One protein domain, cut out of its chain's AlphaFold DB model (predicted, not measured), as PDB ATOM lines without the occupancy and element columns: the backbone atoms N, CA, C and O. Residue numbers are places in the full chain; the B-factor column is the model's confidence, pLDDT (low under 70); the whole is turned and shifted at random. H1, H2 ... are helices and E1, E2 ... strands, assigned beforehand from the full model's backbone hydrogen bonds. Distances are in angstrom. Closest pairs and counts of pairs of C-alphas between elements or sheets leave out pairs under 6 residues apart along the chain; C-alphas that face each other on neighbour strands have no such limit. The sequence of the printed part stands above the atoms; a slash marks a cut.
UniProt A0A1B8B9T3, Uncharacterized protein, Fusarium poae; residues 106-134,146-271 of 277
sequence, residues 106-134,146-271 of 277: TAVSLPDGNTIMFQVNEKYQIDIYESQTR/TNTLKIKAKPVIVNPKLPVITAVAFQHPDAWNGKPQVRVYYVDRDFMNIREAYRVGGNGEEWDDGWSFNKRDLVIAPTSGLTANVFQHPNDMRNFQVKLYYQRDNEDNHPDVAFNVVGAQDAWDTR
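AT A GLANCE: This is residues 106 to 134 and 146 to 271 of the 277 residues of an uncharacterized protein of Fusarium poae (UniProt A0A1B8B9T3). Three sheets stand like leaves drawn together along one side: the sheet E4 to E7 is the middle leaf, with E1 to E3 over part of one face and E8 to E10 over part of the other. The leaves come closest at their edge strands E1, E4 and E8, and the small helix H1 packs on E3, far from the middle. The printed part has 155 residues with ten named strands and one named helix, in the order E1 E2 E3 H1 E4 E5 E6 E7 E8 E9 E10; each sheet is antiparallel and runs in chain order. The class is mostly strand, though under half of the residues, 74 of 155, are in named elements. The whole is compact, with a radius of gyration of the C-alphas of 15.8 A, and flat, spanning 46 by 44 by 21 A.

IN THESE COORDINATES: E1, residues 106 to 109, begins with C-alpha 106 at (539.883, 312.223, 395.943). E2 is residues 115 to 120 and E3 residues 126 to 130. H1 is residues 146 to 149. E4, residues 165 to 171, is 20.8 A long, and E5, residues 180 to 187, is 23.9 A. E6 is residues 194 to 200 and E7 residues 207 to 212. E8, residues 226 to 233, is 23.1 A long; E9, residues 236 to 246, is the longest at 26.8 A. E10, residues 256 to 263, ends with C-alpha 263 at (562.515, 309.313, 390.156).

HOW THE PARTS SIT: E1 E2 E3 is a meander, each strand the antiparallel neighbour of the one before; N 108 and O 116 are 2.9 A apart, and N 119 and O 127 3.0 A. H1 is on this sheet, with C-alphas 129 and 149 the closest at 4.7 A; it is too short for an O i to N i+4 pair, and its one O i to N i+3 pair is not within range. E4 E5 E6 E7 is a strongly twisted meander, with N 168 and O 183 at 2.9 A, N 184 and O 197 at 2.8 A, and N 208 and O 198 at 2.9 A. E8 E9 E10 is the third meander, also strongly twisted, with N 229 and O 243 at 2.9 A and N 244 and O 258 at 2.8 A. The three form a stack of sheets, face to face in turn. The closest C-alphas of E1 and E4 are 106 and 166, 5.6 A; those of E4 and E8 are 166 and 227, 5.3 A. E3 and E10 are apart.

THE WHOLE: The C-alphas farthest apart, 147 and 270, are 48.4 A apart. Residues 135 to 145 are not printed, and C-alphas 134 and 146 are 16.8 A apart across this cut. The links H1 to E4 and E7 to E8 are long. Mean pLDDT of the printed part is 79.2; 37 residues are under 70, among them 211 to 218 and 251 to 271.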
ATOM      1  N   THR A 106     538.640 311.473 396.128       94.31
ATOM      2  CA  THR A 106     539.883 312.223 395.943       94.31
ATOM      3  C   THR A 106     539.854 312.860 394.567       94.31
ATOM      4  O   THR A 106     539.276 312.303 393.635       94.31
ATOM      5  N   ALA A 107     540.472 314.023 394.421       94.44
ATOM      6  CA  ALA A 107     540.551 314.708 393.144       94.44
ATOM      7  C   ALA A 107     541.973 315.180 392.873       94.44
ATOM      8  O   ALA A 107     542.739 315.459 393.796       94.44
ATOM      9  N   VAL A 108     542.314 315.265 391.595       93.88
ATOM     10  CA  VAL A 108     543.595 315.785 391.122       93.88
ATOM     11  C   VAL A 108     543.359 316.764 389.985       93.88
ATOM     12  O   VAL A 108     542.394 316.635 389.231       93.88
ATOM     13  N   SER A 109     544.278 317.710 389.846       90.44
ATOM     14  CA  SER A 109     544.322 318.634 388.717       90.44
ATOM     15  C   SER A 109     545.557 318.344 387.882       90.44
ATOM     16  O   SER A 109     546.657 318.177 388.413       90.44
ATOM     17  N   LEU A 110     545.375 318.294 386.571       86.31
ATOM     18  CA  LEU A 110     546.444 318.122 385.605       86.31
ATOM     19  C   LEU A 110     547.018 319.483 385.174       86.31
ATOM     20  O   LEU A 110     546.326 320.502 385.250       86.31
ATOM     21  N   PRO A 111     548.268 319.524 384.672       78.88
ATOM     22  CA  PRO A 111     548.889 320.759 384.178       78.88
ATOM     23  C   PRO A 111     548.138 321.418 383.016       78.88
ATOM     24  O   PRO A 111     548.268 322.617 382.780       78.88
ATOM     25  N   ASP A 112     547.337 320.642 382.288       76.56
ATOM     26  CA  ASP A 112     546.474 321.126 381.219       76.56
ATOM     27  C   ASP A 112     545.142 321.698 381.736       76.56
ATOM     28  O   ASP A 112     544.276 322.006 380.926       76.56
ATOM     29  N   GLY A 113     544.958 321.852 383.049       76.25
ATOM     30  CA  GLY A 113     543.753 322.415 383.657       76.25
ATOM     31  C   GLY A 113     542.564 321.456 383.745       76.25
ATOM     32  O   GLY A 113     541.526 321.862 384.263       76.25
ATOM     33  N   ASN A 114     542.694 320.211 383.275       82.25
ATOM     34  CA  ASN A 114     541.670 319.192 383.487       82.25
ATOM     35  C   ASN A 114     541.705 318.689 384.934       82.25
ATOM     36  O   ASN A 114     542.770 318.581 385.548       82.25
ATOM     37  N   THR A 115     540.544 318.346 385.476       88.56
ATOM     38  CA  THR A 115     540.408 317.733 386.796       88.56
ATOM     39  C   THR A 115     539.846 316.328 386.671       88.56
ATOM     40  O   THR A 115     539.040 316.026 385.788       88.56
ATOM     41  N   ILE A 116     540.288 315.454 387.569       92.19
ATOM     42  CA  ILE A 116     539.768 314.095 387.684       92.19
ATOM     43  C   ILE A 116     539.364 313.872 389.129       92.19
ATOM     44  O   ILE A 116     540.167 314.096 390.035       92.19
ATOM     45  N   MET A 117     538.136 313.416 389.337       93.38
ATOM     46  CA  MET A 117     537.626 312.964 390.621       93.38
ATOM     47  C   MET A 117     537.482 311.444 390.600       93.38
ATOM     48  O   MET A 117     536.971 310.862 389.644       93.38
ATOM     49  N   PHE A 118     537.898 310.816 391.688       94.00
ATOM     50  CA  PHE A 118     537.733 309.397 391.954       94.00
ATOM     51  C   PHE A 118     536.794 309.244 393.138       94.00
ATOM     52  O   PHE A 118     536.936 309.964 394.127       94.00
ATOM     53  N   GLN A 119     535.865 308.302 393.048       93.31
ATOM     54  CA  GLN A 119     534.914 308.002 394.112       93.31
ATOM     55  C   GLN A 119     534.810 306.494 394.293       93.31
ATOM     56  O   GLN A 119     534.631 305.770 393.315       93.31
ATOM     57  N   VAL A 120     534.841 306.021 395.536       93.62
ATOM     58  CA  VAL A 120     534.411 304.653 395.842       93.62
ATOM     59  C   VAL A 120     532.885 304.608 395.890       93.62
ATOM     60  O   VAL A 120     532.257 305.334 396.658       93.62
ATOM     61  N   ASN A 121     532.275 303.778 395.046       90.94
ATOM     62  CA  ASN A 121     530.824 303.626 394.997       90.94
ATOM     63  C   ASN A 121     530.311 302.538 395.956       90.94
ATOM     64  O   ASN A 121     531.068 301.865 396.656       90.94
ATOM     65  N   GLU A 122     528.993 302.330 395.959       88.94
ATOM     66  CA  GLU A 122     528.319 301.380 396.850       88.94
ATOM     67  C   GLU A 122     528.780 299.918 396.689       88.94
ATOM     68  O   GLU A 122     528.606 299.111 397.601       88.94
ATOM     69  N   LYS A 123     529.375 299.580 395.538       90.56
ATOM     70  CA  LYS A 123     529.897 298.249 395.195       90.56
ATOM     71  C   LYS A 123     531.400 298.131 395.448       90.56
ATOM     72  O   LYS A 123     532.017 297.186 394.957       90.56
ATOM     73  N   TYR A 124     531.988 299.092 396.162       92.00
ATOM     74  CA  TYR A 124     533.427 299.195 396.402       92.00
ATOM     75  C   TYR A 124     534.245 299.307 395.113       92.00
ATOM     76  O   TYR A 124     535.392 298.875 395.059       92.00
ATOM     77  N   GLN A 125     533.660 299.872 394.057       93.06
ATOM     78  CA  GLN A 125     534.364 300.141 392.808       93.06
ATOM     79  C   GLN A 125     534.783 301.602 392.740       93.06
ATOM     80  O   GLN A 125     534.037 302.478 393.179       93.06
ATOM     81  N   ILE A 126     535.954 301.863 392.161       93.31
ATOM     82  CA  ILE A 126     536.395 303.227 391.869       93.31
ATOM     83  C   ILE A 126     535.700 303.707 390.592       93.31
ATOM     84  O   ILE A 126     535.980 303.220 389.496       93.31
ATOM     85  N   ASP A 127     534.813 304.685 390.739       92.75
ATOM     86  CA  ASP A 127     534.258 305.462 389.636       92.75
ATOM     87  C   ASP A 127     535.167 306.664 389.340       92.75
ATOM     88  O   ASP A 127     535.609 307.361 390.257       92.75
ATOM     89  N   ILE A 128     535.439 306.906 388.054       92.81
ATOM     90  CA  ILE A 128     536.331 307.971 387.580       92.81
ATOM     91  C   ILE A 128     535.517 309.007 386.809       92.81
ATOM     92  O   ILE A 128     534.811 308.663 385.859       92.81
ATOM     93  N   TYR A 129     535.649 310.269 387.201       90.88
ATOM     94  CA  TYR A 129     534.970 311.413 386.607       90.88
ATOM     95  C   TYR A 129     536.013 312.413 386.119       90.88
ATOM     96  O   TYR A 129     536.804 312.897 386.921       90.88
ATOM     97  N   GLU A 130     536.026 312.734 384.829       88.69
ATOM     98  CA  GLU A 130     537.038 313.614 384.231       88.69
ATOM     99  C   GLU A 130     536.387 314.787 383.499       88.69
ATOM    100  O   GLU A 130     535.508 314.598 382.653       88.69
ATOM    101  N   SER A 131     536.832 316.010 383.804       81.06
ATOM    102  CA  SER A 131     536.401 317.203 383.073       81.06
ATOM    103  C   SER A 131     536.926 317.159 381.635       81.06
ATOM    104  O   SER A 131     538.122 316.971 381.415       81.06
ATOM    105  N   GLN A 132     536.055 317.393 380.652       68.94
ATOM    106  CA  GLN A 132     536.432 317.399 379.229       68.94
ATOM    107  C   GLN A 132     536.807 318.794 378.698       68.94
ATOM    108  O   GLN A 132     537.361 318.923 377.609       68.94
ATOM    109  N   THR A 133     536.502 319.850 379.451       61.72
ATOM    110  CA  THR A 133     536.777 321.252 379.123       61.72
ATOM    111  C   THR A 133     537.310 321.999 380.347       61.72
ATOM    112  O   THR A 133     536.875 321.770 381.476       61.72
ATOM    113  N   ARG A 134     538.232 322.943 380.107       61.09
ATOM    114  CA  ARG A 134     538.886 323.759 381.148       61.09
ATOM    115  C   ARG A 134     537.961 324.780 381.817       61.09
ATOM    116  O   ARG A 134     538.276 325.267 382.896       61.09
ATOM    117  N   THR A 146     527.080 313.606 386.237       68.62
ATOM    118  CA  THR A 146     527.762 312.317 386.419       68.62
ATOM    119  C   THR A 146     527.772 311.456 385.155       68.62
ATOM    120  O   THR A 146     528.719 310.704 384.956       68.62
ATOM    121  N   ASN A 147     526.786 311.585 384.264       71.81
ATOM    122  CA  ASN A 147     526.720 310.813 383.021       71.81
ATOM    123  C   ASN A 147     527.677 311.346 381.947       71.81
ATOM    124  O   ASN A 147     528.095 310.597 381.066       71.81
ATOM    125  N   THR A 148     528.000 312.638 381.996       70.25
ATOM    126  CA  THR A 148     528.943 313.287 381.070       70.25
ATOM    127  C   THR A 148     530.393 313.215 381.529       70.25
ATOM    128  O   THR A 148     531.283 313.172 380.686       70.25
ATOM    129  N   LEU A 149     530.627 313.195 382.843       77.81
ATOM    130  CA  LEU A 149     531.971 313.153 383.416       77.81
ATOM    131  C   LEU A 149     532.497 311.730 383.599       77.81
ATOM    132  O   LEU A 149     533.708 311.523 383.540       77.81
ATOM    133  N   LYS A 150     531.615 310.757 383.866       81.38
ATOM    134  CA  LYS A 150     532.038 309.390 384.174       81.38
ATOM    135  C   LYS A 150     532.670 308.737 382.950       81.38
ATOM    136  O   LYS A 150     532.001 308.519 381.938       81.38
ATOM    137  N   ILE A 151     533.942 308.371 383.061       83.38
ATOM    138  CA  ILE A 151     534.654 307.640 382.013       83.38
ATOM    139  C   ILE A 151     534.549 306.132 382.249       83.38
ATOM    140  O   ILE A 151     534.463 305.656 383.384       83.38
ATOM    141  N   LYS A 152     534.551 305.357 381.162       79.94
ATOM    142  CA  LYS A 152     534.647 303.897 381.248       79.94
ATOM    143  C   LYS A 152     536.115 303.518 381.395       79.94
ATOM    144  O   LYS A 152     536.886 303.703 380.463       79.94
ATOM    145  N   ALA A 153     536.469 302.966 382.546       79.38
ATOM    146  CA  ALA A 153     537.776 302.382 382.805       79.38
ATOM    147  C   ALA A 153     537.616 300.923 383.243       79.38
ATOM    148  O   ALA A 153     536.507 300.464 383.547       79.38
ATOM    149  N   LYS A 154     538.730 300.190 383.278       82.81
ATOM    150  CA  LYS A 154     538.778 298.863 383.889       82.81
ATOM    151  C   LYS A 154     538.257 298.956 385.336       82.81
ATOM    152  O   LYS A 154     538.705 299.836 386.070       82.81
ATOM    153  N   PRO A 155     537.333 298.078 385.767       85.00
ATOM    154  CA  PRO A 155     536.839 298.107 387.138       85.00
ATOM    155  C   PRO A 155     537.966 297.844 388.140       85.00
ATOM    156  O   PRO A 155     538.593 296.785 388.102       85.00
ATOM    157  N   VAL A 156     538.177 298.782 389.064       91.06
ATOM    158  CA  VAL A 156     539.055 298.612 390.230       91.06
ATOM    159  C   VAL A 156     538.174 298.440 391.458       91.06
ATOM    160  O   VAL A 156     537.350 299.308 391.743       91.06
ATOM    161  N   ILE A 157     538.327 297.315 392.160       92.50
ATOM    162  CA  ILE A 157     537.571 296.998 393.377       92.50
ATOM    163  C   ILE A 157     538.488 297.207 394.584       92.50
ATOM    164  O   ILE A 157     539.575 296.632 394.630       92.50
ATOM    165  N   VAL A 158     538.040 298.008 395.548       92.62
ATOM    166  CA  VAL A 158     538.769 298.303 396.789       92.62
ATOM    167  C   VAL A 158     538.320 297.402 397.937       92.62
ATOM    168  O   VAL A 158     537.292 296.724 397.848       92.62
ATOM    169  N   ASN A 159     539.083 297.401 399.028       93.44
ATOM    170  CA  ASN A 159     538.764 296.625 400.222       93.44
ATOM    171  C   ASN A 159     537.433 297.065 400.868       93.44
ATOM    172  O   ASN A 159     537.316 298.224 401.272       93.44
ATOM    173  N   PRO A 160     536.453 296.164 401.066       91.25
ATOM    174  CA  PRO A 160     535.197 296.514 401.729       91.25
ATOM    175  C   PRO A 160     535.349 296.933 403.195       91.25
ATOM    176  O   PRO A 160     534.517 297.680 403.707       91.25
ATOM    177  N   LYS A 161     536.399 296.452 403.873       91.00
ATOM    178  CA  LYS A 161     536.684 296.772 405.280       91.00
ATOM    179  C   LYS A 161     537.421 298.099 405.434       91.00
ATOM    180  O   LYS A 161     537.320 298.722 406.483       91.00
ATOM    181  N   LEU A 162     538.143 298.525 404.396       91.38
ATOM    182  CA  LEU A 162     538.862 299.793 404.375       91.38
ATOM    183  C   LEU A 162     538.819 300.431 402.973       91.38
ATOM    184  O   LEU A 162     539.802 300.375 402.230       91.38
ATOM    185  N   PRO A 163     537.682 301.038 402.591       93.00
ATOM    186  CA  PRO A 163     537.455 301.554 401.242       93.00
ATOM    187  C   PRO A 163     538.073 302.948 401.041       93.00
ATOM    188  O   PRO A 163     537.392 303.890 400.635       93.00
ATOM    189  N   VAL A 164     539.360 303.099 401.361       91.81
ATOM    190  CA  VAL A 164     540.091 304.371 401.259       91.81
ATOM    191  C   VAL A 164     540.894 304.450 399.964       91.81
ATOM    192  O   VAL A 164     541.486 303.464 399.514       91.81
ATOM    193  N   ILE A 165     540.920 305.641 399.368       93.88
ATOM    194  CA  ILE A 165     541.659 305.946 398.138       93.88
ATOM    195  C   ILE A 165     542.353 307.305 398.236       93.88
ATOM    196  O   ILE A 165     541.839 308.228 398.855       93.88
ATOM    197  N   THR A 166     543.483 307.475 397.561       93.88
ATOM    198  CA  THR A 166     544.124 308.786 397.373       93.88
ATOM    199  C   THR A 166     544.689 308.876 395.968       93.88
ATOM    200  O   THR A 166     544.995 307.856 395.356       93.88
ATOM    201  N   ALA A 167     544.859 310.083 395.445       94.31
ATOM    202  CA  ALA A 167     545.426 310.268 394.119       94.31
ATOM    203  C   ALA A 167     546.422 311.424 394.080       94.31
ATOM    204  O   ALA A 167     546.327 312.373 394.855       94.31
ATOM    205  N   VAL A 168     547.366 311.340 393.149       92.56
ATOM    206  CA  VAL A 168     548.281 312.427 392.805       92.56
ATOM    207  C   VAL A 168     548.375 312.577 391.295       92.56
ATOM    208  O   VAL A 168     548.319 311.591 390.557       92.56
ATOM    209  N   ALA A 169     548.554 313.815 390.842       91.75
ATOM    210  CA  ALA A 169     548.880 314.127 389.461       91.75
ATOM    211  C   ALA A 169     550.179 314.924 389.394       91.75
ATOM    212  O   ALA A 169     550.463 315.749 390.263       91.75
ATOM    213  N   PHE A 170     550.977 314.658 388.368       87.75
ATOM    214  CA  PHE A 170     552.251 315.333 388.148       87.75
ATOM    215  C   PHE A 170     552.686 315.228 386.693       87.75
ATOM    216  O   PHE A 170     552.158 314.441 385.914       87.75
ATOM    217  N   GLN A 171     553.685 316.017 386.323       86.12
ATOM    218  CA  GLN A 171     554.362 315.923 385.039       86.12
ATOM    219  C   GLN A 171     555.843 316.164 385.288       86.12
ATOM    220  O   GLN A 171     556.203 317.131 385.957       86.12
ATOM    221  N   HIS A 172     556.687 315.274 384.776       80.38
ATOM    222  CA  HIS A 172     558.127 315.344 384.982       80.38
ATOM    223  C   HIS A 172     558.843 315.320 383.628       80.38
ATOM    224  O   HIS A 172     558.626 314.369 382.881       80.38
ATOM    225  N   PRO A 173     559.688 316.311 383.288       77.50
ATOM    226  CA  PRO A 173     560.261 316.450 381.944       77.50
ATOM    227  C   PRO A 173     561.114 315.242 381.538       77.50
ATOM    228  O   PRO A 173     561.004 314.761 380.414       77.50
ATOM    229  N   ASP A 174     561.892 314.698 382.477       72.56
ATOM    230  CA  ASP A 174     562.837 313.609 382.200       72.56
ATOM    231  C   ASP A 174     562.235 312.206 382.377       72.56
ATOM    232  O   ASP A 174     562.925 311.210 382.167       72.56
ATOM    233  N   ALA A 175     560.967 312.092 382.787       68.75
ATOM    234  CA  ALA A 175     560.336 310.799 383.035       68.75
ATOM    235  C   ALA A 175     559.088 310.631 382.159       68.75
ATOM    236  O   ALA A 175     558.360 311.589 381.907       68.75
ATOM    237  N   TRP A 176     558.850 309.413 381.657       74.62
ATOM    238  CA  TRP A 176     557.728 309.094 380.753       74.62
ATOM    239  C   TRP A 176     557.570 310.076 379.581       74.62
ATOM    240  O   TRP A 176     556.454 310.458 379.223       74.62
ATOM    241  N   ASN A 177     558.687 310.501 378.985       82.25
ATOM    242  CA  ASN A 177     558.728 311.447 377.865       82.25
ATOM    243  C   ASN A 177     557.996 312.771 378.153       82.25
ATOM    244  O   ASN A 177     557.370 313.340 377.259       82.25
ATOM    245  N   GLY A 178     558.009 313.234 379.407       81.62
ATOM    246  CA  GLY A 178     557.351 314.479 379.787       81.62
ATOM    247  C   GLY A 178     555.826 314.405 379.789       81.62
ATOM    248  O   GLY A 178     555.183 315.448 379.881       81.62
ATOM    249  N   LYS A 179     555.217 313.219 379.669       87.88
ATOM    250  CA  LYS A 179     553.754 313.082 379.672       87.88
ATOM    251  C   LYS A 179     553.178 313.291 381.079       87.88
ATOM    252  O   LYS A 179     553.779 312.800 382.042       87.88
ATOM    253  N   PRO A 180     552.004 313.944 381.215       89.25
ATOM    254  CA  PRO A 180     551.277 314.000 382.478       89.25
ATOM    255  C   PRO A 180     551.022 312.603 383.042       89.25
ATOM    256  O   PRO A 180     550.877 311.634 382.301       89.25
ATOM    257  N   GLN A 181     550.979 312.500 384.358       88.88
ATOM    258  CA  GLN A 181     550.838 311.256 385.093       88.88
ATOM    259  C   GLN A 181     549.748 311.418 386.135       88.88
ATOM    260  O   GLN A 181     549.716 312.424 386.846       88.88
ATOM    261  N   VAL A 182     548.911 310.396 386.267       92.00
ATOM    262  CA  VAL A 182     547.992 310.251 387.395       92.00
ATOM    263  C   VAL A 182     548.280 308.920 388.070       92.00
ATOM    264  O   VAL A 182     548.475 307.910 387.389       92.00
ATOM    265  N   ARG A 183     548.356 308.926 389.400       91.25
ATOM    266  CA  ARG A 183     548.493 307.730 390.238       91.25
ATOM    267  C   ARG A 183     547.371 307.729 391.258       91.25
ATOM    268  O   ARG A 183     547.189 308.726 391.955       91.25
ATOM    269  N   VAL A 184     546.647 306.626 391.339       93.31
ATOM    270  CA  VAL A 184     545.579 306.381 392.304       93.31
ATOM    271  C   VAL A 184     546.017 305.220 393.170       93.31
ATOM    272  O   VAL A 184     546.304 304.142 392.658       93.31
ATOM    273  N   TYR A 185     546.063 305.436 394.475       91.75
ATOM    274  CA  TYR A 185     546.418 304.419 395.448       91.75
ATOM    275  C   TYR A 185     545.181 304.000 396.226       91.75
ATOM    276  O   TYR A 185     544.375 304.845 396.620       91.75
ATOM    277  N   TYR A 186     545.039 302.699 396.433       92.12
ATOM    278  CA  TYR A 186     543.869 302.096 397.060       92.12
ATOM    279  C   TYR A 186     544.258 300.841 397.838       92.12
ATOM    280  O   TYR A 186     545.330 300.273 397.621       92.12
ATOM    281  N   VAL A 187     543.389 300.401 398.746       91.19
ATOM    282  CA  VAL A 187     543.575 299.137 399.471       91.19
ATOM    283  C   VAL A 187     543.014 297.987 398.637       91.19
ATOM    284  O   VAL A 187     541.870 298.052 398.180       91.19
ATOM    285  N   ASP A 188     543.831 296.954 398.426       90.50
ATOM    286  CA  ASP A 188     543.493 295.730 397.696       90.50
ATOM    287  C   ASP A 188     542.185 295.110 398.213       90.50
ATOM    288  O   ASP A 188     541.917 295.107 399.413       90.50
ATOM    289  N   ARG A 189     541.358 294.581 397.305       92.25
ATOM    290  CA  ARG A 189     540.044 294.011 397.636       92.25
ATOM    291  C   ARG A 189     540.109 292.984 398.765       92.25
ATOM    292  O   ARG A 189     539.257 293.001 399.654       92.25
ATOM    293  N   ASP A 190     541.084 292.085 398.689       90.12
ATOM    294  CA  ASP A 190     541.131 290.881 399.518       90.12
ATOM    295  C   ASP A 190     542.157 291.012 400.649       90.12
ATOM    296  O   ASP A 190     542.036 290.348 401.682       90.12
ATOM    297  N   PHE A 191     543.143 291.896 400.485       88.56
ATOM    298  CA  PHE A 191     544.254 292.058 401.415       88.56
ATOM    299  C   PHE A 191     544.380 293.503 401.896       88.56
ATOM    300  O   PHE A 191     544.067 294.448 401.182       88.56
ATOM    301  N   MET A 192     544.915 293.702 403.099       86.75
ATOM    302  CA  MET A 192     545.210 295.032 403.644       86.75
ATOM    303  C   MET A 192     546.534 295.574 403.069       86.75
ATOM    304  O   MET A 192     547.452 295.989 403.775       86.75
ATOM    305  N   ASN A 193     546.636 295.530 401.740       85.44
ATOM    306  CA  ASN A 193     547.817 295.877 400.962       85.44
ATOM    307  C   ASN A 193     547.501 297.085 400.090       85.44
ATOM    308  O   ASN A 193     546.420 297.161 399.509       85.44
ATOM    309  N   ILE A 194     548.452 298.003 399.937       86.31
ATOM    310  CA  ILE A 194     548.251 299.172 399.076       86.31
ATOM    311  C   ILE A 194     548.630 298.808 397.632       86.31
ATOM    312  O   ILE A 194     549.698 298.241 397.353       86.31
ATOM    313  N   ARG A 195     547.736 299.141 396.704       87.50
ATOM    314  CA  ARG A 195     547.858 298.966 395.253       87.50
ATOM    315  C   ARG A 195     547.819 300.315 394.555       87.50
ATOM    316  O   ARG A 195     547.380 301.309 395.129       87.50
ATOM    317  N   GLU A 196     548.258 300.327 393.306       89.06
ATOM    318  CA  GLU A 196     548.225 301.492 392.431       89.06
ATOM    319  C   GLU A 196     547.461 301.173 391.149       89.06
ATOM    320  O   GLU A 196     547.580 300.083 390.594       89.06
ATOM    321  N   ALA A 197     546.685 302.146 390.691       90.75
ATOM    322  CA  ALA A 197     546.222 302.264 389.319       90.75
ATOM    323  C   ALA A 197     546.796 303.564 388.751       90.75
ATOM    324  O   ALA A 197     546.902 304.569 389.468       90.75
ATOM    325  N   TYR A 198     547.185 303.576 387.484       90.75
ATOM    326  CA  TYR A 198     547.815 304.747 386.891       90.75
ATOM    327  C   TYR A 198     547.334 305.042 385.479       90.75
ATOM    328  O   TYR A 198     546.886 304.159 384.756       90.75
ATOM    329  N   ARG A 199     547.495 306.308 385.087       90.69
ATOM    330  CA  ARG A 199     547.364 306.774 383.706       90.69
ATOM    331  C   ARG A 199     548.604 307.562 383.303       90.69
ATOM    332  O   ARG A 199     549.083 308.406 384.070       90.69
ATOM    333  N   VAL A 200     549.104 307.290 382.101       89.31
ATOM    334  CA  VAL A 200     550.204 308.018 381.452       89.31
ATOM    335  C   VAL A 200     549.631 308.797 380.269       89.31
ATOM    336  O   VAL A 200     549.183 308.203 379.299       89.31
ATOM    337  N   GLY A 201     549.702 310.124 380.314       86.25
ATOM    338  CA  GLY A 201     549.193 311.018 379.276       86.25
ATOM    339  C   GLY A 201     547.901 311.746 379.663       86.25
ATOM    340  O   GLY A 201     547.554 311.865 380.841       86.25
ATOM    341  N   GLY A 202     547.257 312.332 378.653       82.38
ATOM    342  CA  GLY A 202     546.097 313.212 378.808       82.38
ATOM    343  C   GLY A 202     544.757 312.477 378.875       82.38
ATOM    344  O   GLY A 202     544.684 311.278 379.137       82.38
ATOM    345  N   ASN A 203     543.683 313.230 378.641       83.00
ATOM    346  CA  ASN A 203     542.321 312.704 378.563       83.00
ATOM    347  C   ASN A 203     542.223 311.591 377.498       83.00
ATOM    348  O   ASN A 203     542.775 311.724 376.405       83.00
ATOM    349  N   GLY A 204     541.522 310.505 377.829       80.00
ATOM    350  CA  GLY A 204     541.276 309.371 376.930       80.00
ATOM    351  C   GLY A 204     542.355 308.286 376.921       80.00
ATOM    352  O   GLY A 204     542.128 307.236 376.330       80.00
ATOM    353  N   GLU A 205     543.492 308.503 377.585       87.62
ATOM    354  CA  GLU A 205     544.530 307.477 377.742       87.62
ATOM    355  C   GLU A 205     544.071 306.354 378.686       87.62
ATOM    356  O   GLU A 205     543.251 306.567 379.589       87.62
ATOM    357  N   GLU A 206     544.614 305.155 378.478       88.94
ATOM    358  CA  GLU A 206     544.228 303.954 379.219       88.94
ATOM    359  C   GLU A 206     544.686 303.980 380.687       88.94
ATOM    360  O   GLU A 206     545.666 304.628 381.065       88.94
ATOM    361  N   TRP A 207     543.932 303.257 381.519       90.56
ATOM    362  CA  TRP A 207     544.237 303.035 382.928       90.56
ATOM    363  C   TRP A 207     544.829 301.645 383.118       90.56
ATOM    364  O   TRP A 207     544.185 300.650 382.780       90.56
ATOM    365  N   ASP A 208     546.005 301.594 383.732       88.19
ATOM    366  CA  ASP A 208     546.762 300.371 383.979       88.19
ATOM    367  C   ASP A 208     546.933 300.094 385.475       88.19
ATOM    368  O   ASP A 208     546.844 300.991 386.321       88.19
ATOM    369  N   ASP A 209     547.229 298.833 385.796       85.69
ATOM    370  CA  ASP A 209     547.604 298.420 387.145       85.69
ATOM    371  C   ASP A 209     549.082 298.735 387.402       85.69
ATOM    372  O   ASP A 209     549.971 298.370 386.630       85.69
ATOM    373  N   GLY A 210     549.339 299.406 388.517       78.06
ATOM    374  CA  GLY A 210     550.665 299.796 388.962       78.06
ATOM    375  C   GLY A 210     551.317 298.800 389.910       78.06
ATOM    376  O   GLY A 210     550.987 297.612 389.977       78.06
ATOM    377  N   TRP A 211     552.292 299.298 390.666       69.75
ATOM    378  CA  TRP A 211     553.037 298.470 391.612       69.75
ATOM    379  C   TRP A 211     552.244 298.191 392.896       69.75
ATOM    380  O   TRP A 211     551.350 298.936 393.295       69.75
ATOM    381  N   SER A 212     552.599 297.099 393.580       68.62
ATOM    382  CA  SER A 212     552.187 296.871 394.968       68.62
ATOM    383  C   SER A 212     553.202 297.499 395.918       68.62
ATOM    384  O   SER A 212     554.410 297.304 395.759       68.62
ATOM    385  N   PHE A 213     552.714 298.221 396.928       64.31
ATOM    386  CA  PHE A 213     553.554 298.985 397.862       64.31
ATOM    387  C   PHE A 213     554.045 298.182 399.067       64.31
ATOM    388  O   PHE A 213     554.628 298.730 399.998       64.31
ATOM    389  N   ASN A 214     553.905 296.861 399.010       56.38
ATOM    390  CA  ASN A 214     554.138 295.967 400.137       56.38
ATOM    391  C   ASN A 214     555.538 295.335 400.160       56.38
ATOM    392  O   ASN A 214     555.713 294.252 400.704       56.38
ATOM    393  N   LYS A 215     556.573 296.002 399.625       52.62
ATOM    394  CA  LYS A 215     557.956 295.464 399.581       52.62
ATOM    395  C   LYS A 215     558.606 295.191 400.958       52.62
ATOM    396  O   LYS A 215     559.786 294.867 401.004       52.62
ATOM    397  N   ARG A 216     557.884 295.361 402.067       53.19
ATOM    398  CA  ARG A 216     558.384 295.235 403.446       53.19
ATOM    399  C   ARG A 216     557.465 294.411 404.364       53.19
ATOM    400  O   ARG A 216     557.603 294.525 405.572       53.19
ATOM    401  N   ASP A 217     556.507 293.659 403.816       55.47
ATOM    402  CA  ASP A 217     555.489 292.925 404.599       55.47
ATOM    403  C   ASP A 217     554.605 293.822 405.488       55.47
ATOM    404  O   ASP A 217     553.999 293.378 406.459       55.47
ATOM    405  N   LEU A 218     554.510 295.110 405.150       63.81
ATOM    406  CA  LEU A 218     553.783 296.095 405.943       63.81
ATOM    407  C   LEU A 218     552.340 296.205 405.459       63.81
ATOM    408  O   LEU A 218     552.078 296.526 404.298       63.81
ATOM    409  N   VAL A 219     551.424 295.937 406.380       78.25
ATOM    410  CA  VAL A 219     549.978 295.945 406.188       78.25
ATOM    411  C   VAL A 219     549.402 297.261 406.717       78.25
ATOM    412  O   VAL A 219     549.803 297.738 407.782       78.25
ATOM    413  N   ILE A 220     548.486 297.874 405.962       82.69
ATOM    414  CA  ILE A 220     547.767 299.072 406.417       82.69
ATOM    415  C   ILE A 220     546.766 298.685 407.517       82.69
ATOM    416  O   ILE A 220     546.062 297.683 407.390       82.69
ATOM    417  N   ALA A 221     546.690 299.474 408.590       84.38
ATOM    418  CA  ALA A 221     545.760 299.220 409.685       84.38
ATOM    419  C   ALA A 221     544.297 299.349 409.220       84.38
ATOM    420  O   ALA A 221     543.988 300.274 408.466       84.38
ATOM    421  N   PRO A 222     543.359 298.520 409.722       86.12
ATOM    422  CA  PRO A 222     541.926 298.596 409.399       86.12
ATOM    423  C   PRO A 222     541.242 299.935 409.690       86.12
ATOM    424  O   PRO A 222     540.147 300.181 409.197       86.12
ATOM    425  N   THR A 223     541.863 300.796 410.493       85.38
ATOM    426  CA  THR A 223     541.355 302.124 410.865       85.38
ATOM    427  C   THR A 223     542.113 303.267 410.191       85.38
ATOM    428  O   THR A 223     541.860 304.433 410.487       85.38
ATOM    429  N   SER A 224     543.069 302.953 409.319       85.00
ATOM    430  CA  SER A 224     543.971 303.937 408.736       85.00
ATOM    431  C   SER A 224     543.278 304.852 407.725       85.00
ATOM    432  O   SER A 224     542.479 304.414 406.904       85.00
ATOM    433  N   GLY A 225     543.690 306.119 407.681       86.75
ATOM    434  CA  GLY A 225     543.517 306.947 406.485       86.75
ATOM    435  C   GLY A 225     544.543 306.596 405.399       86.75
ATOM    436  O   GLY A 225     545.516 305.886 405.652       86.75
ATOM    437  N   LEU A 226     544.359 307.130 404.193       87.81
ATOM    438  CA  LEU A 226     545.351 307.043 403.123       87.81
ATOM    439  C   LEU A 226     545.457 308.401 402.430       87.81
ATOM    440  O   LEU A 226     544.453 308.955 401.988       87.81
ATOM    441  N   THR A 227     546.668 308.944 402.333       89.56
ATOM    442  CA  THR A 227     546.926 310.189 401.596       89.56
ATOM    443  C   THR A 227     548.260 310.123 400.869       89.56
ATOM    444  O   THR A 227     549.162 309.386 401.270       89.56
ATOM    445  N   ALA A 228     548.388 310.867 399.776       87.94
ATOM    446  CA  ALA A 228     549.594 310.901 398.972       87.94
ATOM    447  C   ALA A 228     549.952 312.325 398.554       87.94
ATOM    448  O   ALA A 228     549.086 313.180 398.383       87.94
ATOM    449  N   ASN A 229     551.245 312.574 398.366       87.44
ATOM    450  CA  ASN A 229     551.745 313.847 397.875       87.44
ATOM    451  C   ASN A 229     552.914 313.645 396.910       87.44
ATOM    452  O   ASN A 229     553.630 312.643 396.969       87.44
ATOM    453  N   VAL A 230     553.118 314.626 396.041       85.44
ATOM    454  CA  VAL A 230     554.238 314.685 395.111       85.44
ATOM    455  C   VAL A 230     555.273 315.652 395.661       85.44
ATOM    456  O   VAL A 230     554.959 316.783 396.028       85.44
ATOM    457  N   PHE A 231     556.523 315.216 395.705       81.19
ATOM    458  CA  PHE A 231     557.649 316.043 396.094       81.19
ATOM    459  C   PHE A 231     558.631 316.154 394.933       81.19
ATOM    460  O   PHE A 231     559.120 315.150 394.424       81.19
ATOM    461  N   GLN A 232     558.952 317.389 394.567       76.06
ATOM    462  CA  GLN A 232     560.014 317.728 393.633       76.06
ATOM    463  C   GLN A 232     560.997 318.635 394.366       76.06
ATOM    464  O   GLN A 232     560.603 319.687 394.878       76.06
ATOM    465  N   HIS A 233     562.273 318.257 394.415       73.94
ATOM    466  CA  HIS A 233     563.284 319.162 394.948       73.94
ATOM    467  C   HIS A 233     563.489 320.353 393.985       73.94
ATOM    468  O   HIS A 233     563.733 320.134 392.799       73.94
ATOM    469  N   PRO A 234     563.445 321.615 394.457       71.25
ATOM    470  CA  PRO A 234     563.449 322.793 393.579       71.25
ATOM    471  C   PRO A 234     564.724 322.935 392.736       71.25
ATOM    472  O   PRO A 234     564.678 323.480 391.640       71.25
ATOM    473  N   ASN A 235     565.852 322.418 393.231       73.75
ATOM    474  CA  ASN A 235     567.154 322.506 392.558       73.75
ATOM    475  C   ASN A 235     567.614 321.175 391.948       73.75
ATOM    476  O   ASN A 235     568.719 321.101 391.419       73.75
ATOM    477  N   ASP A 236     566.813 320.116 392.077       70.88
ATOM    478  CA  ASP A 236     567.158 318.810 391.526       70.88
ATOM    479  C   ASP A 236     565.903 318.104 391.023       70.88
ATOM    480  O   ASP A 236     565.166 317.469 391.780       70.88
ATOM    481  N   MET A 237     565.684 318.214 389.713       66.44
ATOM    482  CA  MET A 237     564.554 317.564 389.066       66.44
ATOM    483  C   MET A 237     564.650 316.036 389.166       66.44
ATOM    484  O   MET A 237     563.636 315.355 389.220       66.44
ATOM    485  N   ARG A 238     565.844 315.459 389.329       66.50
ATOM    486  CA  ARG A 238     565.980 314.005 389.483       66.50
ATOM    487  C   ARG A 238     565.419 313.520 390.816       66.50
ATOM    488  O   ARG A 238     564.954 312.392 390.880       66.50
ATOM    489  N   ASN A 239     565.407 314.372 391.843       68.19
ATOM    490  CA  ASN A 239     564.816 314.095 393.151       68.19
ATOM    491  C   ASN A 239     563.297 314.332 393.128       68.19
ATOM    492  O   ASN A 239     562.777 315.304 393.691       68.19
ATOM    493  N   PHE A 240     562.603 313.415 392.453       73.69
ATOM    494  CA  PHE A 240     561.156 313.398 392.282       73.69
ATOM    495  C   PHE A 240     560.543 312.179 392.982       73.69
ATOM    496  O   PHE A 240     560.892 311.033 392.700       73.69
ATOM    497  N   GLN A 241     559.616 312.399 393.911       77.31
ATOM    498  CA  GLN A 241     559.096 311.340 394.778       77.31
ATOM    499  C   GLN A 241     557.584 311.441 394.935       77.31
ATOM    500  O   GLN A 241     557.037 312.537 395.054       77.31
ATOM    501  N   VAL A 242     556.919 310.291 395.031       79.50
ATOM    502  CA  VAL A 242     555.543 310.216 395.519       79.50
ATOM    503  C   VAL A 242     555.567 309.612 396.916       79.50
ATOM    504  O   VAL A 242     556.096 308.523 397.141       79.50
ATOM    505  N   LYS A 243     555.016 310.343 397.879       81.06
ATOM    506  CA  LYS A 243     554.990 309.954 399.289       81.06
ATOM    507  C   LYS A 243     553.578 309.548 399.656       81.06
ATOM    508  O   LYS A 243     552.665 310.336 399.431       81.06
ATOM    509  N   LEU A 244     553.415 308.351 400.204       81.19
ATOM    510  CA  LEU A 244     552.156 307.833 400.720       81.19
ATOM    511  C   LEU A 244     552.219 307.803 402.248       81.19
ATOM    512  O   LEU A 244     553.212 307.382 402.840       81.19
ATOM    513  N   TYR A 245     551.137 308.210 402.888       82.38
ATOM    514  CA  TYR A 245     551.014 308.262 404.337       82.38
ATOM    515  C   TYR A 245     549.805 307.425 404.746       82.38
ATOM    516  O   TYR A 245     548.714 307.599 404.192       82.38
ATOM    517  N   TYR A 246     550.020 306.509 405.684       83.12
ATOM    518  CA  TYR A 246     549.014 305.600 406.230       83.12
ATOM    519  C   TYR A 246     549.516 305.046 407.563       83.12
ATOM    520  O   TYR A 246     550.713 304.956 407.786       83.12
ATOM    521  N   GLN A 247     548.623 304.647 408.447       82.31
ATOM    522  CA  GLN A 247     548.946 303.959 409.689       82.31
ATOM    523  C   GLN A 247     549.157 302.463 409.425       82.31
ATOM    524  O   GLN A 247     548.328 301.830 408.758       82.31
ATOM    525  N   ARG A 248     550.250 301.887 409.929       79.00
ATOM    526  CA  ARG A 248     550.466 300.435 409.868       79.00
ATOM    527  C   ARG A 248     549.711 299.702 410.958       79.00
ATOM    528  O   ARG A 248     549.379 300.251 412.003       79.00
ATOM    529  N   ASP A 249     549.485 298.423 410.703       77.44
ATOM    530  CA  ASP A 249     548.936 297.482 411.675       77.44
ATOM    531  C   ASP A 249     550.030 296.989 412.647       77.44
ATOM    532  O   ASP A 249     550.458 295.838 412.594       77.44
ATOM    533  N   ASN A 250     550.581 297.896 413.465       71.69
ATOM    534  CA  ASN A 250     551.696 297.615 414.387       71.69
ATOM    535  C   ASN A 250     551.535 298.262 415.779       71.69
ATOM    536  O   ASN A 250     552.531 298.527 416.447       71.69
ATOM    537  N   GLU A 251     550.293 298.512 416.212       66.44
ATOM    538  CA  GLU A 251     549.933 299.134 417.504       66.44
ATOM    539  C   GLU A 251     550.407 300.592 417.710       66.44
ATOM    540  O   GLU A 251     550.064 301.205 418.725       66.44
ATOM    541  N   ASP A 252     551.128 301.192 416.754       66.75
ATOM    542  CA  ASP A 252     551.466 302.616 416.783       66.75
ATOM    543  C   ASP A 252     550.240 303.467 416.406       66.75
ATOM    544  O   ASP A 252     549.521 303.196 415.441       66.75
ATOM    545  N   ASN A 253     549.991 304.526 417.177       64.56
ATOM    546  CA  ASN A 253     548.912 305.484 416.934       64.56
ATOM    547  C   ASN A 253     549.325 306.615 415.977       64.56
ATOM    548  O   ASN A 253     548.533 307.527 415.716       64.56
ATOM    549  N   HIS A 254     550.559 306.593 415.476       68.25
ATOM    550  CA  HIS A 254     551.068 307.561 414.517       68.25
ATOM    551  C   HIS A 254     551.029 307.019 413.080       68.25
ATOM    552  O   HIS A 254     551.202 305.825 412.852       68.25
ATOM    553  N   PRO A 255     550.785 307.886 412.081       60.22
ATOM    554  CA  PRO A 255     550.830 307.472 410.689       60.22
ATOM    555  C   PRO A 255     552.270 307.156 410.274       60.22
ATOM    556  O   PRO A 255     553.174 307.983 410.418       60.22
ATOM    557  N   ASP A 256     552.455 305.992 409.674       63.94
ATOM    558  CA  ASP A 256     553.650 305.644 408.934       63.94
ATOM    559  C   ASP A 256     553.685 306.325 407.561       63.94
ATOM    560  O   ASP A 256     552.704 306.842 407.013       63.94
ATOM    561  N   VAL A 257     554.872 306.291 406.963       61.12
ATOM    562  CA  VAL A 257     555.106 306.753 405.598       61.12
ATOM    563  C   VAL A 257     555.667 305.584 404.793       61.12
ATOM    564  O   VAL A 257     556.696 305.015 405.168       61.12
ATOM    565  N   ALA A 258     555.028 305.232 403.675       58.75
ATOM    566  CA  ALA A 258     555.702 304.486 402.608       58.75
ATOM    567  C   ALA A 258     555.876 305.380 401.387       58.75
ATOM    568  O   ALA A 258     555.133 306.325 401.151       58.75
ATOM    569  N   PHE A 259     556.893 305.100 400.592       58.09
ATOM    570  CA  PHE A 259     557.245 305.939 399.460       58.09
ATOM    571  C   PHE A 259     557.265 305.112 398.181       58.09
ATOM    572  O   PHE A 259     557.725 303.969 398.171       58.09
ATOM    573  N   ASN A 260     556.799 305.729 397.097       51.00
ATOM    574  CA  ASN A 260     557.172 305.341 395.750       51.00
ATOM    575  C   ASN A 260     558.245 306.323 395.267       51.00
ATOM    576  O   ASN A 260     557.975 307.515 395.085       51.00
ATOM    577  N   VAL A 261     559.477 305.851 395.071       50.25
ATOM    578  CA  VAL A 261     560.492 306.656 394.379       50.25
ATOM    579  C   VAL A 261     560.182 306.575 392.892       50.25
ATOM    580  O   VAL A 261     560.534 305.614 392.216       50.25
ATOM    581  N   VAL A 262     559.479 307.588 392.399       51.25
ATOM    582  CA  VAL A 262     559.083 307.697 390.993       51.25
ATOM    583  C   VAL A 262     560.224 308.325 390.157       51.25
ATOM    584  O   VAL A 262     560.228 308.212 388.937       51.25
ATOM    585  N   GLY A 263     561.269 308.878 390.794       41.88
ATOM    586  CA  GLY A 263     562.515 309.313 390.156       41.88
ATOM    587  C   GLY A 263     563.709 309.383 391.127       41.88
ATOM    588  O   GLY A 263     563.653 310.074 392.136       41.88
ATOM    589  N   ALA A 264     564.779 308.660 390.767       39.69
ATOM    590  CA  ALA A 264     566.159 308.620 391.293       39.69
ATOM    591  C   ALA A 264     566.458 308.088 392.719       39.69
ATOM    592  O   ALA A 264     565.993 308.621 393.715       39.69
ATOM    593  N   GLN A 265     567.335 307.063 392.746       43.03
ATOM    594  CA  GLN A 265     568.450 306.685 393.659       43.03
ATOM    595  C   GLN A 265     568.440 306.998 395.179       43.03
ATOM    596  O   GLN A 265     569.427 306.703 395.848       43.03
ATOM    597  N   ASP A 266     567.380 307.542 395.763       42.78
ATOM    598  CA  ASP A 266     567.310 307.871 397.187       42.78
ATOM    599  C   ASP A 266     566.719 306.704 397.992       42.78
ATOM    600  O   ASP A 266     565.514 306.443 397.982       42.78
ATOM    601  N   ALA A 267     567.596 305.983 398.687       49.22
ATOM    602  CA  ALA A 267     567.243 304.927 399.625       49.22
ATOM    603  C   ALA A 267     566.910 305.564 400.989       49.22
ATOM    604  O   ALA A 267     567.783 305.811 401.824       49.22
ATOM    605  N   TRP A 268     565.638 305.919 401.195       44.09
ATOM    606  CA  TRP A 268     565.159 306.649 402.382       44.09
ATOM    607  C   TRP A 268     565.381 305.897 403.712       44.09
ATOM    608  O   TRP A 268     565.469 306.530 404.762       44.09
ATOM    609  N   ASP A 269     565.542 304.569 403.682       43.34
ATOM    610  CA  ASP A 269     565.978 303.732 404.816       43.34
ATOM    611  C   ASP A 269     567.341 304.124 405.397       43.34
ATOM    612  O   ASP A 269     567.651 303.770 406.528       43.34
ATOM    613  N   THR A 270     568.134 304.898 404.660       44.19
ATOM    614  CA  THR A 270     569.441 305.382 405.122       44.19
ATOM    615  C   THR A 270     569.393 306.767 405.782       44.19
ATOM    616  O   THR A 270     570.426 307.291 406.208       44.19
ATOM    617  N   ARG A 271     568.214 307.400 405.898       44.38
ATOM    618  CA  ARG A 271     568.095 308.769 406.430       44.38
ATOM    619  C   ARG A 271     567.934 308.791 407.953       44.38
ATOM    620  O   ARG A 271     567.053 308.152 408.513       44.38
TER     621      ARG A 271